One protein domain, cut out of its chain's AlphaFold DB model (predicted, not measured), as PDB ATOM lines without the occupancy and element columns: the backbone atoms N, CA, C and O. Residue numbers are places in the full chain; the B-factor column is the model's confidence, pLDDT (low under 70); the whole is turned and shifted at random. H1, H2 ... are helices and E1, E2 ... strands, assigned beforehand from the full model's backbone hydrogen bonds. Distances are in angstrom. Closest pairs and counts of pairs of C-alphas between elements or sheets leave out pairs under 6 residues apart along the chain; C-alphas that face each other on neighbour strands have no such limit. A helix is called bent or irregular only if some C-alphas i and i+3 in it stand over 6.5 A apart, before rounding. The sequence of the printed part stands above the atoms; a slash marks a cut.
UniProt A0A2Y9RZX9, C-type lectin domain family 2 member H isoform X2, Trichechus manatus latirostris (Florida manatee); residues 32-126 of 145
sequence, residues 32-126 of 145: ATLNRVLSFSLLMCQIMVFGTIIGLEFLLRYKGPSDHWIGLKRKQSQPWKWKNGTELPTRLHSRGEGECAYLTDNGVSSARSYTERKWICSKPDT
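AT A GLANCE: This is residues 32 to 126 of the 145 residues of the protein "C-type lectin domain family 2 member H isoform X2" of Trichechus manatus latirostris (Florida manatee) (UniProt A0A2Y9RZX9). One long straight helix, H1, sticks out like a handle from a small head, its residues 32 to 44 standing free; the head is a small antiparallel sheet of three short strands with long loops about it. Residues 56 to 60 of H1 graze the sheet, and short pairings tie residues 81 to 82 and 118 to 119 to strand E1. The printed part has 95 residues, with one named helix and three named strands in the order H1 E1 E2 E3; the sheet's order is E1 - E2 - E3, and under half of the residues are in named elements, of the class mixed, helices and strands. The whole is loose, with a radius of gyration of the C-alphas of 15.5 A, and elongated, spanning 54 by 33 by 27 A.

HOW THE PARTS SIT: H1, residues 32 to 62, is not bent, and each of its O i to N i+4 pairs is within hydrogen-bond range. E1, residues 68 to 73, E2, residues 100 to 104, and E3, residues 107 to 111, form a meander, each strand the antiparallel neighbour of the one before. H1 is on this sheet but only grazes it, with its residues 56 to 60. The closest C-alphas of H1 and E2 are those of Leu 60 and Leu 103, 6.9 A apart; those of H1 and E3 are Leu 60 and Gly 107, 6.8 A apart. E1 and E2 are a hairpin, at 144 degrees between their directions, with N 103 and O 68 at 2.8 A and N 70 and O 101 at 3.1 A. E2 and E3 are a hairpin too, at 139 degrees, with N 109 and O 102 at 2.8 A. E1 and E3 are the edge strands. The sheet is only just strongly twisted, its C-alphas lying up to 4.2 A off the best plane. Residues 68 to 69 of E1 also pair, parallel, with residues 118 to 119, and residues 72 to 73 pair, antiparallel, with residues 81 to 82.

IN THESE COORDINATES: H1 runs 45.5 A from C-alpha 32 at (41.010, 55.462, 33.169) to C-alpha 62 at (13.935, 23.499, 15.413). E1 measures 13.6 A from first to last C-alpha, E2 13.0 A and E3 13.5 A. E3 ends with C-alpha 111 at (12.137, 37.917, 0.179).

THE WHOLE: The two C-alphas farthest apart are those of Ala 32 and Glu 116, 54.4 A. Without residues 32 to 44, the body spans 33 by 30 by 26 A. The printed part has no cut. The links H1 to E1 and E2 to E3 are tight; E1 to E2 is long, with 26 residues. The mean pLDDT of the printed part is 89.8, and residue 95 is under 70.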
ATOM      1  N   ALA A  32      41.320  56.742  32.534       71.75
ATOM      2  CA  ALA A  32      41.010  55.462  33.169       71.75
ATOM      3  C   ALA A  32      39.494  55.221  33.284       71.75
ATOM      4  O   ALA A  32      39.019  54.123  32.993       71.75
ATOM      5  N   THR A  33      38.721  56.246  33.646       79.19
ATOM      6  CA  THR A  33      37.254  56.175  33.723       79.19
ATOM      7  C   THR A  33      36.621  56.001  32.342       79.19
ATOM      8  O   THR A  33      35.768  55.133  32.175       79.19
ATOM      9  N   LEU A  34      37.083  56.744  31.330       79.25
ATOM     10  CA  LEU A  34      36.656  56.566  29.937       79.25
ATOM     11  C   LEU A  34      36.960  55.150  29.439       79.25
ATOM     12  O   LEU A  34      36.079  54.498  28.887       79.25
ATOM     13  N   ASN A  35      38.161  54.636  29.702       85.31
ATOM     14  CA  ASN A  35      38.551  53.283  29.305       85.31
ATOM     15  C   ASN A  35      37.657  52.217  29.948       85.31
ATOM     16  O   ASN A  35      37.263  51.274  29.268       85.31
ATOM     17  N   ARG A  36      37.279  52.386  31.225       87.31
ATOM     18  CA  ARG A  36      36.329  51.493  31.906       87.31
ATOM     19  C   ARG A  36      34.947  51.528  31.250       87.31
ATOM     20  O   ARG A  36      34.371  50.480  30.972       87.31
ATOM     21  N   VAL A  37      34.409  52.713  30.965       92.50
ATOM     22  CA  VAL A  37      33.092  52.851  30.312       92.50
ATOM     23  C   VAL A  37      33.101  52.230  28.913       92.50
ATOM     24  O   VAL A  37      32.174  51.504  28.546       92.50
ATOM     25  N   LEU A  38      34.169  52.455  28.149       91.94
ATOM     26  CA  LEU A  38      34.348  51.860  26.827       91.94
ATOM     27  C   LEU A  38      34.443  50.331  26.910       91.94
ATOM     28  O   LEU A  38      33.766  49.648  26.143       91.94
ATOM     29  N   SER A  39      35.197  49.779  27.869       93.62
ATOM     30  CA  SER A  39      35.301  48.325  28.041       93.62
ATOM     31  C   SER A  39      33.962  47.683  28.395       93.62
ATOM     32  O   SER A  39      33.603  46.659  27.813       93.62
ATOM     33  N   PHE A  40      33.184  48.299  29.291       92.38
ATOM     34  CA  PHE A  40      31.848  47.802  29.627       92.38
ATOM     35  C   PHE A  40      30.899  47.864  28.427       92.38
ATOM     36  O   PHE A  40      30.193  46.896  28.155       92.38
ATOM     37  N   SER A  41      30.922  48.958  27.663       92.81
ATOM     38  CA  SER A  41      30.072  49.125  26.475       92.81
ATOM     39  C   SER A  41      30.368  48.073  25.399       92.81
ATOM     40  O   SER A  41      29.448  47.497  24.817       92.81
ATOM     41  N   LEU A  42      31.649  47.768  25.167       92.00
ATOM     42  CA  LEU A  42      32.070  46.716  24.242       92.00
ATOM     43  C   LEU A  42      31.599  45.334  24.701       92.00
ATOM     44  O   LEU A  42      31.065  44.580  23.889       92.00
ATOM     45  N   LEU A  43      31.747  45.014  25.991       94.25
ATOM     46  CA  LEU A  43      31.297  43.737  26.546       94.25
ATOM     47  C   LEU A  43      29.779  43.564  26.400       94.25
ATOM     48  O   LEU A  43      29.325  42.518  25.941       94.25
ATOM     49  N   MET A  44      29.001  44.604  26.708       92.75
ATOM     50  CA  MET A  44      27.545  44.580  26.537       92.75
ATOM     51  C   MET A  44      27.145  44.355  25.075       92.75
ATOM     52  O   MET A  44      26.266  43.544  24.790       92.75
ATOM     53  N   CYS A  45      27.825  45.013  24.133       88.88
ATOM     54  CA  CYS A  45      27.598  44.803  22.703       88.88
ATOM     55  C   CYS A  45      27.889  43.350  22.285       88.88
ATOM     56  O   CYS A  45      27.111  42.753  21.541       88.88
ATOM     57  N   GLN A  46      28.966  42.747  22.801       91.38
ATOM     58  CA  GLN A  46      29.272  41.338  22.542       91.38
ATOM     59  C   GLN A  46      28.180  40.414  23.088       91.38
ATOM     60  O   GLN A  46      27.687  39.571  22.342       91.38
ATOM     61  N   ILE A  47      27.743  40.610  24.336       92.50
ATOM     62  CA  ILE A  47      26.674  39.804  24.951       92.50
ATOM     63  C   ILE A  47      25.386  39.876  24.119       92.50
ATOM     64  O   ILE A  47      24.782  38.843  23.836       92.50
ATOM     65  N   MET A  48      24.995  41.069  23.662       90.00
ATOM     66  CA  MET A  48      23.803  41.253  22.821       90.00
ATOM     67  C   MET A  48      23.895  40.497  21.490       90.00
ATOM     68  O   MET A  48      22.933  39.848  21.069       90.00
ATOM     69  N   VAL A  49      25.054  40.551  20.826       89.94
ATOM     70  CA  VAL A  49      25.283  39.818  19.573       89.94
ATOM     71  C   VAL A  49      25.239  38.311  19.814       89.94
ATOM     72  O   VAL A  49      24.534  37.609  19.094       89.94
ATOM     73  N   PHE A  50      25.919  37.820  20.851       92.88
ATOM     74  CA  PHE A  50      25.922  36.400  21.204       92.88
ATOM     75  C   PHE A  50      24.526  35.873  21.541       92.88
ATOM     76  O   PHE A  50      24.125  34.841  21.006       92.88
ATOM     77  N   GLY A  51      23.753  36.591  22.360       91.69
ATOM     78  CA  GLY A  51      22.379  36.201  22.689       91.69
ATOM     79  C   GLY A  51      21.486  36.107  21.449       91.69
ATOM     80  O   GLY A  51      20.695  35.175  21.317       91.69
ATOM     81  N   THR A  52      21.670  37.023  20.493       89.38
ATOM     82  CA  THR A  52      20.941  36.997  19.217       89.38
ATOM     83  C   THR A  52      21.336  35.792  18.358       89.38
ATOM     84  O   THR A  52      20.458  35.136  17.802       89.38
ATOM     85  N   ILE A  53      22.633  35.473  18.270       91.50
ATOM     86  CA  ILE A  53      23.135  34.303  17.528       91.50
ATOM     87  C   ILE A  53      22.548  33.015  18.106       91.50
ATOM     88  O   ILE A  53      21.976  32.228  17.360       91.50
ATOM     89  N   ILE A  54      22.613  32.835  19.429       93.69
ATOM     90  CA  ILE A  54      22.064  31.651  20.107       93.69
ATOM     91  C   ILE A  54      20.566  31.503  19.814       93.69
ATOM     92  O   ILE A  54      20.095  30.404  19.526       93.69
ATOM     93  N   GLY A  55      19.815  32.607  19.843       92.25
ATOM     94  CA  GLY A  55      18.396  32.601  19.498       92.25
ATOM     95  C   GLY A  55      18.129  32.172  18.052       92.25
ATOM     96  O   GLY A  55      17.230  31.371  17.810       92.25
ATOM     97  N   LEU A  56      18.913  32.662  17.087       90.75
ATOM     98  CA  LEU A  56      18.769  32.282  15.677       90.75
ATOM     99  C   LEU A  56      19.161  30.818  15.425       90.75
ATOM    100  O   LEU A  56      18.434  30.123  14.720       90.75
ATOM    101  N   GLU A  57      20.243  30.339  16.037       92.69
ATOM    102  CA  GLU A  57      20.673  28.933  15.993       92.69
ATOM    103  C   GLU A  57      19.597  27.996  16.550       92.69
ATOM    104  O   GLU A  57      19.269  26.975  15.944       92.69
ATOM    105  N   PHE A  58      18.976  28.372  17.673       94.06
ATOM    106  CA  PHE A  58      17.844  27.636  18.229       94.06
ATOM    107  C   PHE A  58      16.698  27.534  17.213       94.06
ATOM    108  O   PHE A  58      16.186  26.445  16.960       94.06
ATOM    109  N   LEU A  59      16.317  28.646  16.578       93.88
ATOM    110  CA  LEU A  59      15.256  28.630  15.571       93.88
ATOM    111  C   LEU A  59      15.622  27.775  14.351       93.88
ATOM    112  O   LEU A  59      14.778  27.022  13.871       93.88
ATOM    113  N   LEU A  60      16.864  27.853  13.866       92.81
ATOM    114  CA  LEU A  60      17.344  27.044  12.742       92.81
ATOM    115  C   LEU A  60      17.323  25.550  13.061       92.81
ATOM    116  O   LEU A  60      16.886  24.751  12.235       92.81
ATOM    117  N   ARG A  61      17.716  25.172  14.279       94.06
ATOM    118  CA  ARG A  61      17.709  23.777  14.723       94.06
ATOM    119  C   ARG A  61      16.302  23.183  14.793       94.06
ATOM    120  O   ARG A  61      16.140  21.997  14.524       94.06
ATOM    121  N   TYR A  62      15.296  23.986  15.150       93.50
ATOM    122  CA  TYR A  62      13.935  23.499  15.413       93.50
ATOM    123  C   TYR A  62      12.885  23.883  14.358       93.50
ATOM    124  O   TYR A  62      11.747  23.430  14.462       93.50
ATOM    125  N   LYS A  63      13.222  24.657  13.314       93.88
ATOM    126  CA  LYS A  63      12.255  25.042  12.261       93.88
ATOM    127  C   LYS A  63      11.746  23.869  11.409       93.88
ATOM    128  O   LYS A  63      10.729  24.000  10.732       93.88
ATOM    129  N   GLY A  64      12.455  22.739  11.395       92.88
ATOM    130  CA  GLY A  64      12.180  21.629  10.480       92.88
ATOM    131  C   GLY A  64      12.549  21.942   9.016       92.88
ATOM    132  O   GLY A  64      13.286  22.889   8.749       92.88
ATOM    133  N   PRO A  65      12.057  21.167   8.036       92.38
ATOM    134  CA  PRO A  65      12.542  21.236   6.650       92.38
ATOM    135  C   PRO A  65      11.987  22.413   5.836       92.38
ATOM    136  O   PRO A  65      12.506  22.729   4.776       92.38
ATOM    137  N   SER A  66      10.907  23.058   6.281       94.38
ATOM    138  CA  SER A  66      10.311  24.163   5.522       94.38
ATOM    139  C   SER A  66      11.014  25.492   5.803       94.38
ATOM    140  O   SER A  66      11.533  25.722   6.900       94.38
ATOM    141  N   ASP A  67      10.945  26.404   4.838       95.12
ATOM    142  CA  ASP A  67      11.284  27.807   5.054       95.12
ATOM    143  C   ASP A  67      10.227  28.488   5.925       95.12
ATOM    144  O   ASP A  67       9.020  28.280   5.745       95.12
ATOM    145  N   HIS A  68      10.679  29.329   6.853       96.50
ATOM    146  CA  HIS A  68       9.793  29.999   7.802       96.50
ATOM    147  C   HIS A  68      10.074  31.491   7.895       96.50
ATOM    148  O   HIS A  68      11.193  31.909   8.179       96.50
ATOM    149  N   TRP A  69       9.038  32.304   7.732       95.69
ATOM    150  CA  TRP A  69       9.086  33.716   8.061       95.69
ATOM    151  C   TRP A  69       9.374  33.931   9.547       95.69
ATOM    152  O   TRP A  69       8.809  33.259  10.417       95.69
ATOM    153  N   ILE A  70      10.210  34.928   9.824       94.31
ATOM    154  CA  ILE A  70      10.512  35.403  11.173       94.31
ATOM    155  C   ILE A  70      10.162  36.884  11.302       94.31
ATOM    156  O   ILE A  70      10.019  37.606  10.318       94.31
ATOM    157  N   GLY A  71      10.008  37.354  12.538       93.06
ATOM    158  CA  GLY A  71       9.567  38.717  12.856       93.06
ATOM    159  C   GLY A  71      10.569  39.840  12.553       93.06
ATOM    160  O   GLY A  71      10.518  40.859  13.238       93.06
ATOM    161  N   LEU A  72      11.464  39.658  11.580       92.56
ATOM    162  CA  LEU A  72      12.436  40.645  11.116       92.56
ATOM    163  C   LEU A  72      11.964  41.283   9.807       92.56
ATOM    164  O   LEU A  72      11.668  40.596   8.825       92.56
ATOM    165  N   LYS A  73      11.928  42.615   9.794       92.62
ATOM    166  CA  LYS A  73      11.584  43.421   8.620       92.62
ATOM    167  C   LYS A  73      12.552  44.584   8.462       92.62
ATOM    168  O   LYS A  73      13.127  45.058   9.441       92.62
ATOM    169  N   ARG A  74      12.696  45.083   7.242       91.44
ATOM    170  CA  ARG A  74      13.392  46.340   6.956       91.44
ATOM    171  C   ARG A  74      12.738  47.054   5.786       91.44
ATOM    172  O   ARG A  74      12.107  46.423   4.944       91.44
ATOM    173  N   LYS A  75      12.953  48.363   5.716       89.12
ATOM    174  CA  LYS A  75      12.780  49.113   4.469       89.12
ATOM    175  C   LYS A  75      14.053  48.981   3.632       89.12
ATOM    176  O   LYS A  75      15.103  48.613   4.164       89.12
ATOM    177  N   GLN A  76      13.963  49.276   2.339       82.94
ATOM    178  CA  GLN A  76      15.123  49.264   1.445       82.94
ATOM    179  C   GLN A  76      16.294  50.050   2.054       82.94
ATOM    180  O   GLN A  76      16.114  51.163   2.550       82.94
ATOM    181  N   SER A  77      17.477  49.429   2.063       81.38
ATOM    182  CA  SER A  77      18.723  50.000   2.597       81.38
ATOM    183  C   SER A  77      18.690  50.427   4.074       81.38
ATOM    184  O   SER A  77      19.553  51.180   4.513       81.38
ATOM    185  N   GLN A  78      17.720  49.947   4.861       87.88
ATOM    186  CA  GLN A  78      17.644  50.187   6.304       87.88
ATOM    187  C   GLN A  78      18.112  48.965   7.109       87.88
ATOM    188  O   GLN A  78      18.037  47.834   6.608       87.88
ATOM    189  N   PRO A  79      18.544  49.160   8.371       88.19
ATOM    190  CA  PRO A  79      18.837  48.058   9.276       88.19
ATOM    191  C   PRO A  79      17.622  47.150   9.478       88.19
ATOM    192  O   PRO A  79      16.468  47.593   9.467       88.19
ATOM    193  N   TRP A  80      17.891  45.870   9.707       90.62
ATOM    194  CA  TRP A  80      16.873  44.903  10.106       90.62
ATOM    195  C   TRP A  80      16.294  45.254  11.479       90.62
ATOM    196  O   TRP A  80      17.041  45.514  12.417       90.62
ATOM    197  N   LYS A  81      14.965  45.233  11.605       92.31
ATOM    198  CA  LYS A  81      14.243  45.526  12.850       92.31
ATOM    199  C   LYS A  81      13.317  44.385  13.228       92.31
ATOM    200  O   LYS A  81      12.568  43.865  12.397       92.31
ATOM    201  N   TRP A  82      13.358  44.021  14.501       90.81
ATOM    202  CA  TRP A  82      12.373  43.152  15.130       90.81
ATOM    203  C   TRP A  82      11.038  43.887  15.294       90.81
ATOM    204  O   TRP A  82      10.978  45.117  15.270       90.81
ATOM    205  N   LYS A  83       9.947  43.144  15.525       88.19
ATOM    206  CA  LYS A  83       8.617  43.741  15.772       88.19
ATOM    207  C   LYS A  83       8.574  44.712  16.961       88.19
ATOM    208  O   LYS A  83       7.739  45.606  16.966       88.19
ATOM    209  N   ASN A  84       9.457  44.548  17.943       86.06
ATOM    210  CA  ASN A  84       9.587  45.445  19.096       86.06
ATOM    211  C   ASN A  84      10.437  46.704  18.802       86.06
ATOM    212  O   ASN A  84      10.712  47.476  19.713       86.06
ATOM    213  N   GLY A  85      10.886  46.896  17.557       87.06
ATOM    214  CA  GLY A  85      11.713  48.026  17.135       87.06
ATOM    215  C   GLY A  85      13.214  47.847  17.374       87.06
ATOM    216  O   GLY A  85      13.990  48.667  16.888       87.06
ATOM    217  N   THR A  86      13.643  46.786  18.066       88.88
ATOM    218  CA  THR A  86      15.066  46.502  18.282       88.88
ATOM    219  C   THR A  86      15.757  46.205  16.954       88.88
ATOM    220  O   THR A  86      15.272  45.401  16.156       88.88
ATOM    221  N   GLU A  87      16.902  46.842  16.723       90.81
ATOM    222  CA  GLU A  87      17.708  46.620  15.525       90.81
ATOM    223  C   GLU A  87      18.524  45.332  15.648       90.81
ATOM    224  O   GLU A  87      19.101  45.029  16.696       90.81
ATOM    225  N   LEU A  88      18.569  44.559  14.568       88.56
ATOM    226  CA  LEU A  88      19.455  43.415  14.467       88.56
ATOM    227  C   LEU A  88      20.889  43.930  14.271       88.56
ATOM    228  O   LEU A  88      21.108  44.780  13.405       88.56
ATOM    229  N   PRO A  89      21.883  43.402  15.002       86.06
ATOM    230  CA  PRO A  89      23.271  43.799  14.815       86.06
ATOM    231  C   PRO A  89      23.737  43.676  13.354       86.06
ATOM    232  O   PRO A  89      23.462  42.675  12.687       86.06
ATOM    233  N   THR A  90      24.513  44.655  12.870       83.44
ATOM    234  CA  THR A  90      25.023  44.697  11.481       83.44
ATOM    235  C   THR A  90      25.760  43.424  11.071       83.44
ATOM    236  O   THR A  90      25.638  42.962   9.941       83.44
ATOM    237  N   ARG A  91      26.445  42.784  12.026       80.69
ATOM    238  CA  ARG A  91      27.177  41.525  11.817       80.69
ATOM    239  C   ARG A  91      26.296  40.327  11.443       80.69
ATOM    240  O   ARG A  91      26.826  39.340  10.957       80.69
ATOM    241  N   LEU A  92      24.986  40.404  11.679       80.50
ATOM    242  CA  LEU A  92      24.021  39.328  11.419       80.50
ATOM    243  C   LEU A  92      23.114  39.626  10.219       80.50
ATOM    244  O   LEU A  92      22.081  38.983  10.046       80.50
ATOM    245  N   HIS A  93      23.448  40.634   9.410       80.88
ATOM    246  CA  HIS A  93      22.641  40.976   8.246       80.88
ATOM    247  C   HIS A  93      22.683  39.850   7.213       80.88
ATOM    248  O   HIS A  93      23.750  39.447   6.752       80.88
ATOM    249  N   SER A  94      21.501  39.362   6.836       71.50
ATOM    250  CA  SER A  94      21.361  38.376   5.772       71.50
ATOM    251  C   SER A  94      21.641  38.979   4.401       71.50
ATOM    252  O   SER A  94      21.389  40.161   4.138       71.50
ATOM    253  N   ARG A  95      22.134  38.128   3.498       68.25
ATOM    254  CA  ARG A  95      22.292  38.449   2.082       68.25
ATOM    255  C   ARG A  95      20.921  38.387   1.405       68.25
ATOM    256  O   ARG A  95      20.201  37.402   1.530       68.25
ATOM    257  N   GLY A  96      20.559  39.451   0.699       73.69
ATOM    258  CA  GLY A  96      19.335  39.542  -0.097       73.69
ATOM    259  C   GLY A  96      18.760  40.953  -0.074       73.69
ATOM    260  O   GLY A  96      19.232  41.798   0.682       73.69
ATOM    261  N   GLU A  97      17.760  41.208  -0.913       83.00
ATOM    262  CA  GLU A  97      17.157  42.537  -1.130       83.00
ATOM    263  C   GLU A  97      15.681  42.591  -0.707       83.00
ATOM    264  O   GLU A  97      15.010  43.607  -0.864       83.00
ATOM    265  N   GLY A  98      15.162  41.505  -0.128       89.56
ATOM    266  CA  GLY A  98      13.795  41.454   0.371       89.56
ATOM    267  C   GLY A  98      13.577  42.327   1.608       89.56
ATOM    268  O   GLY A  98      14.509  42.639   2.360       89.56
ATOM    269  N   GLU A  99      12.314  42.690   1.828       92.50
ATOM    270  CA  GLU A  99      11.870  43.498   2.974       92.50
ATOM    271  C   GLU A  99      11.524  42.650   4.204       92.50
ATOM    272  O   GLU A  99      11.522  43.149   5.330       92.50
ATOM    273  N   CYS A 100      11.228  41.362   4.007       92.81
ATOM    274  CA  CYS A 100      10.907  40.414   5.071       92.81
ATOM    275  C   CYS A 100      11.983  39.329   5.144       92.81
ATOM    276  O   CYS A 100      12.445  38.849   4.105       92.81
ATOM    277  N   ALA A 101      12.372  38.937   6.359       93.44
ATOM    278  CA  ALA A 101      13.349  37.874   6.572       93.44
ATOM    279  C   ALA A 101      12.676  36.526   6.834       93.44
ATOM    280  O   ALA A 101      11.685  36.437   7.562       93.44
ATOM    281  N   TYR A 102      13.269  35.465   6.301       94.00
ATOM    282  CA  TYR A 102      12.865  34.089   6.561       94.00
ATOM    283  C   TYR A 102      14.086  33.213   6.833       94.00
ATOM    284  O   TYR A 102      15.204  33.547   6.443       94.00
ATOM    285  N   LEU A 103      13.872  32.103   7.528       94.06
ATOM    286  CA  LEU A 103      14.874  31.078   7.767       94.06
ATOM    287  C   LEU A 103      14.849  30.052   6.640       94.06
ATOM    288  O   LEU A 103      13.783  29.566   6.266       94.06
ATOM    289  N   THR A 104      16.046  29.723   6.177       92.44
ATOM    290  CA  THR A 104      16.397  28.645   5.248       92.44
ATOM    291  C   THR A 104      17.252  27.620   5.984       92.44
ATOM    292  O   THR A 104      17.636  27.850   7.132       92.44
ATOM    293  N   ASP A 105      17.604  26.512   5.338       90.06
ATOM    294  CA  ASP A 105      18.532  25.530   5.921       90.06
ATOM    295  C   ASP A 105      19.939  26.105   6.162       90.06
ATOM    296  O   ASP A 105      20.652  25.647   7.049       90.06
ATOM    297  N   ASN A 106      20.307  27.165   5.436       85.50
ATOM    298  CA  ASN A 106      21.621  27.809   5.511       85.50
ATOM    299  C   ASN A 106      21.632  29.082   6.375       85.50
ATOM    300  O   ASN A 106      22.619  29.818   6.373       85.50
ATOM    301  N   GLY A 107      20.534  29.391   7.071       88.19
ATOM    302  CA  GLY A 107      20.421  30.594   7.895       88.19
ATOM    303  C   GLY A 107      19.338  31.564   7.430       88.19
ATOM    304  O   GLY A 107      18.328  31.176   6.845       88.19
ATOM    305  N   VAL A 108      19.531  32.850   7.721       90.38
ATOM    306  CA  VAL A 108      18.556  33.909   7.423       90.38
ATOM    307  C   VAL A 108      18.702  34.380   5.970       90.38
ATOM    308  O   VAL A 108      19.797  34.732   5.537       90.38
ATOM    309  N   SER A 109      17.590  34.466   5.244       91.25
ATOM    310  CA  SER A 109      17.469  35.047   3.899       91.25
ATOM    311  C   SER A 109      16.371  36.121   3.875       91.25
ATOM    312  O   SER A 109      15.731  36.392   4.895       91.25
ATOM    313  N   SER A 110      16.154  36.777   2.733       92.56
ATOM    314  CA  SER A 110      15.116  37.802   2.571       92.56
ATOM    315  C   SER A 110      14.333  37.657   1.271       92.56
ATOM    316  O   SER A 110      14.879  37.287   0.236       92.56
ATOM    317  N   ALA A 111      13.034  37.948   1.330       92.50
ATOM    318  CA  ALA A 111      12.137  37.917   0.179       92.50
ATOM    319  C   ALA A 111      11.039  38.985   0.301       92.50
ATOM    320  O   ALA A 111      10.894  39.662   1.325       92.50
ATOM    321  N   ARG A 112      10.274  39.165  -0.779       92.06
ATOM    322  CA  ARG A 112       9.111  40.060  -0.800       92.06
ATOM    323  C   ARG A 112       7.980  39.478   0.051       92.06
ATOM    324  O   ARG A 112       7.756  38.268   0.051       92.06
ATOM    325  N   SER A 113       7.255  40.346   0.751       89.25
ATOM    326  CA  SER A 113       6.257  39.968   1.765       89.25
ATOM    327  C   SER A 113       5.070  39.158   1.239       89.25
ATOM    328  O   SER A 113       4.432  38.469   2.023       89.25
ATOM    329  N   TYR A 114       4.768  39.239  -0.059       90.44
ATOM    330  CA  TYR A 114       3.644  38.527  -0.679       90.44
ATOM    331  C   TYR A 114       3.928  37.048  -0.971       90.44
ATOM    332  O   TYR A 114       3.042  36.336  -1.427       90.44
ATOM    333  N   THR A 115       5.165  36.587  -0.779       93.06
ATOM    334  CA  THR A 115       5.509  35.185  -1.036       93.06
ATOM    335  C   THR A 115       5.057  34.292   0.121       93.06
ATOM    336  O   THR A 115       5.250  34.615   1.294       93.06
ATOM    337  N   GLU A 116       4.446  33.157  -0.198       93.62
ATOM    338  CA  GLU A 116       3.891  32.256   0.812       93.62
ATOM    339  C   GLU A 116       4.985  31.411   1.472       93.62
ATOM    340  O   GLU A 116       5.778  30.762   0.791       93.62
ATOM    341  N   ARG A 117       5.037  31.423   2.812       94.94
ATOM    342  CA  ARG A 117       5.850  30.517   3.645       94.94
ATOM    343  C   ARG A 117       5.168  30.310   4.993       94.94
ATOM    344  O   ARG A 117       4.309  31.100   5.391       94.94
ATOM    345  N   LYS A 118       5.591  29.276   5.723       95.69
ATOM    346  CA  LYS A 118       5.190  29.070   7.120       95.69
ATOM    347  C   LYS A 118       5.739  30.194   8.005       95.69
ATOM    348  O   LYS A 118       6.648  30.915   7.602       95.69
ATOM    349  N   TRP A 119       5.202  30.348   9.212       94.25
ATOM    350  CA  TRP A 119       5.594  31.409  10.147       94.25
ATOM    351  C   TRP A 119       6.030  30.823  11.482       94.25
ATOM    352  O   TRP A 119       5.410  29.885  11.978       94.25
ATOM    353  N   ILE A 120       7.061  31.414  12.083       94.69
ATOM    354  CA  ILE A 120       7.419  31.161  13.479       94.69
ATOM    355  C   ILE A 120       6.945  32.343  14.324       94.69
ATOM    356  O   ILE A 120       7.281  33.499  14.057       94.69
ATOM    357  N   CYS A 121       6.182  32.037  15.369       92.25
ATOM    358  CA  CYS A 121       5.703  33.009  16.343       92.25
ATOM    359  C   CYS A 121       6.475  32.859  17.657       92.25
ATOM    360  O   CYS A 121       6.743  31.746  18.100       92.25
ATOM    361  N   SER A 122       6.781  33.982  18.303       89.62
ATOM    362  CA  SER A 122       7.321  34.014  19.661       89.62
ATOM    363  C   SER A 122       6.366  34.760  20.585       89.62
ATOM    364  O   SER A 122       5.704  35.722  20.188       89.62
ATOM    365  N   LYS A 123       6.289  34.298  21.829       90.00
ATOM    366  CA  LYS A 123       5.593  34.977  22.920       90.00
ATOM    367  C   LYS A 123       6.496  34.959  24.152       90.00
ATOM    368  O   LYS A 123       7.215  33.973  24.328       90.00
ATOM    369  N   PRO A 124       6.486  36.012  24.982       88.12
ATOM    370  CA  PRO A 124       7.149  35.951  26.276       88.12
ATOM    371  C   PRO A 124       6.546  34.807  27.093       88.12
ATOM    372  O   PRO A 124       5.338  34.551  27.006       88.12
ATOM    373  N   ASP A 125       7.382  34.117  27.860       91.06
ATOM    374  CA  ASP A 125       6.904  33.146  28.838       91.06
ATOM    375  C   ASP A 125       6.123  33.842  29.964       91.06
ATOM    376  O   ASP A 125       6.117  35.071  30.095       91.06
ATOM    377  N   THR A 126       5.429  33.050  30.778       92.31
ATOM    378  CA  THR A 126       4.588  33.563  31.863       92.31
ATOM    379  C   THR A 126       5.386  34.421  32.849       92.31
ATOM    380  O   THR A 126       4.886  35.435  33.332       92.31
TER     381      THR A 126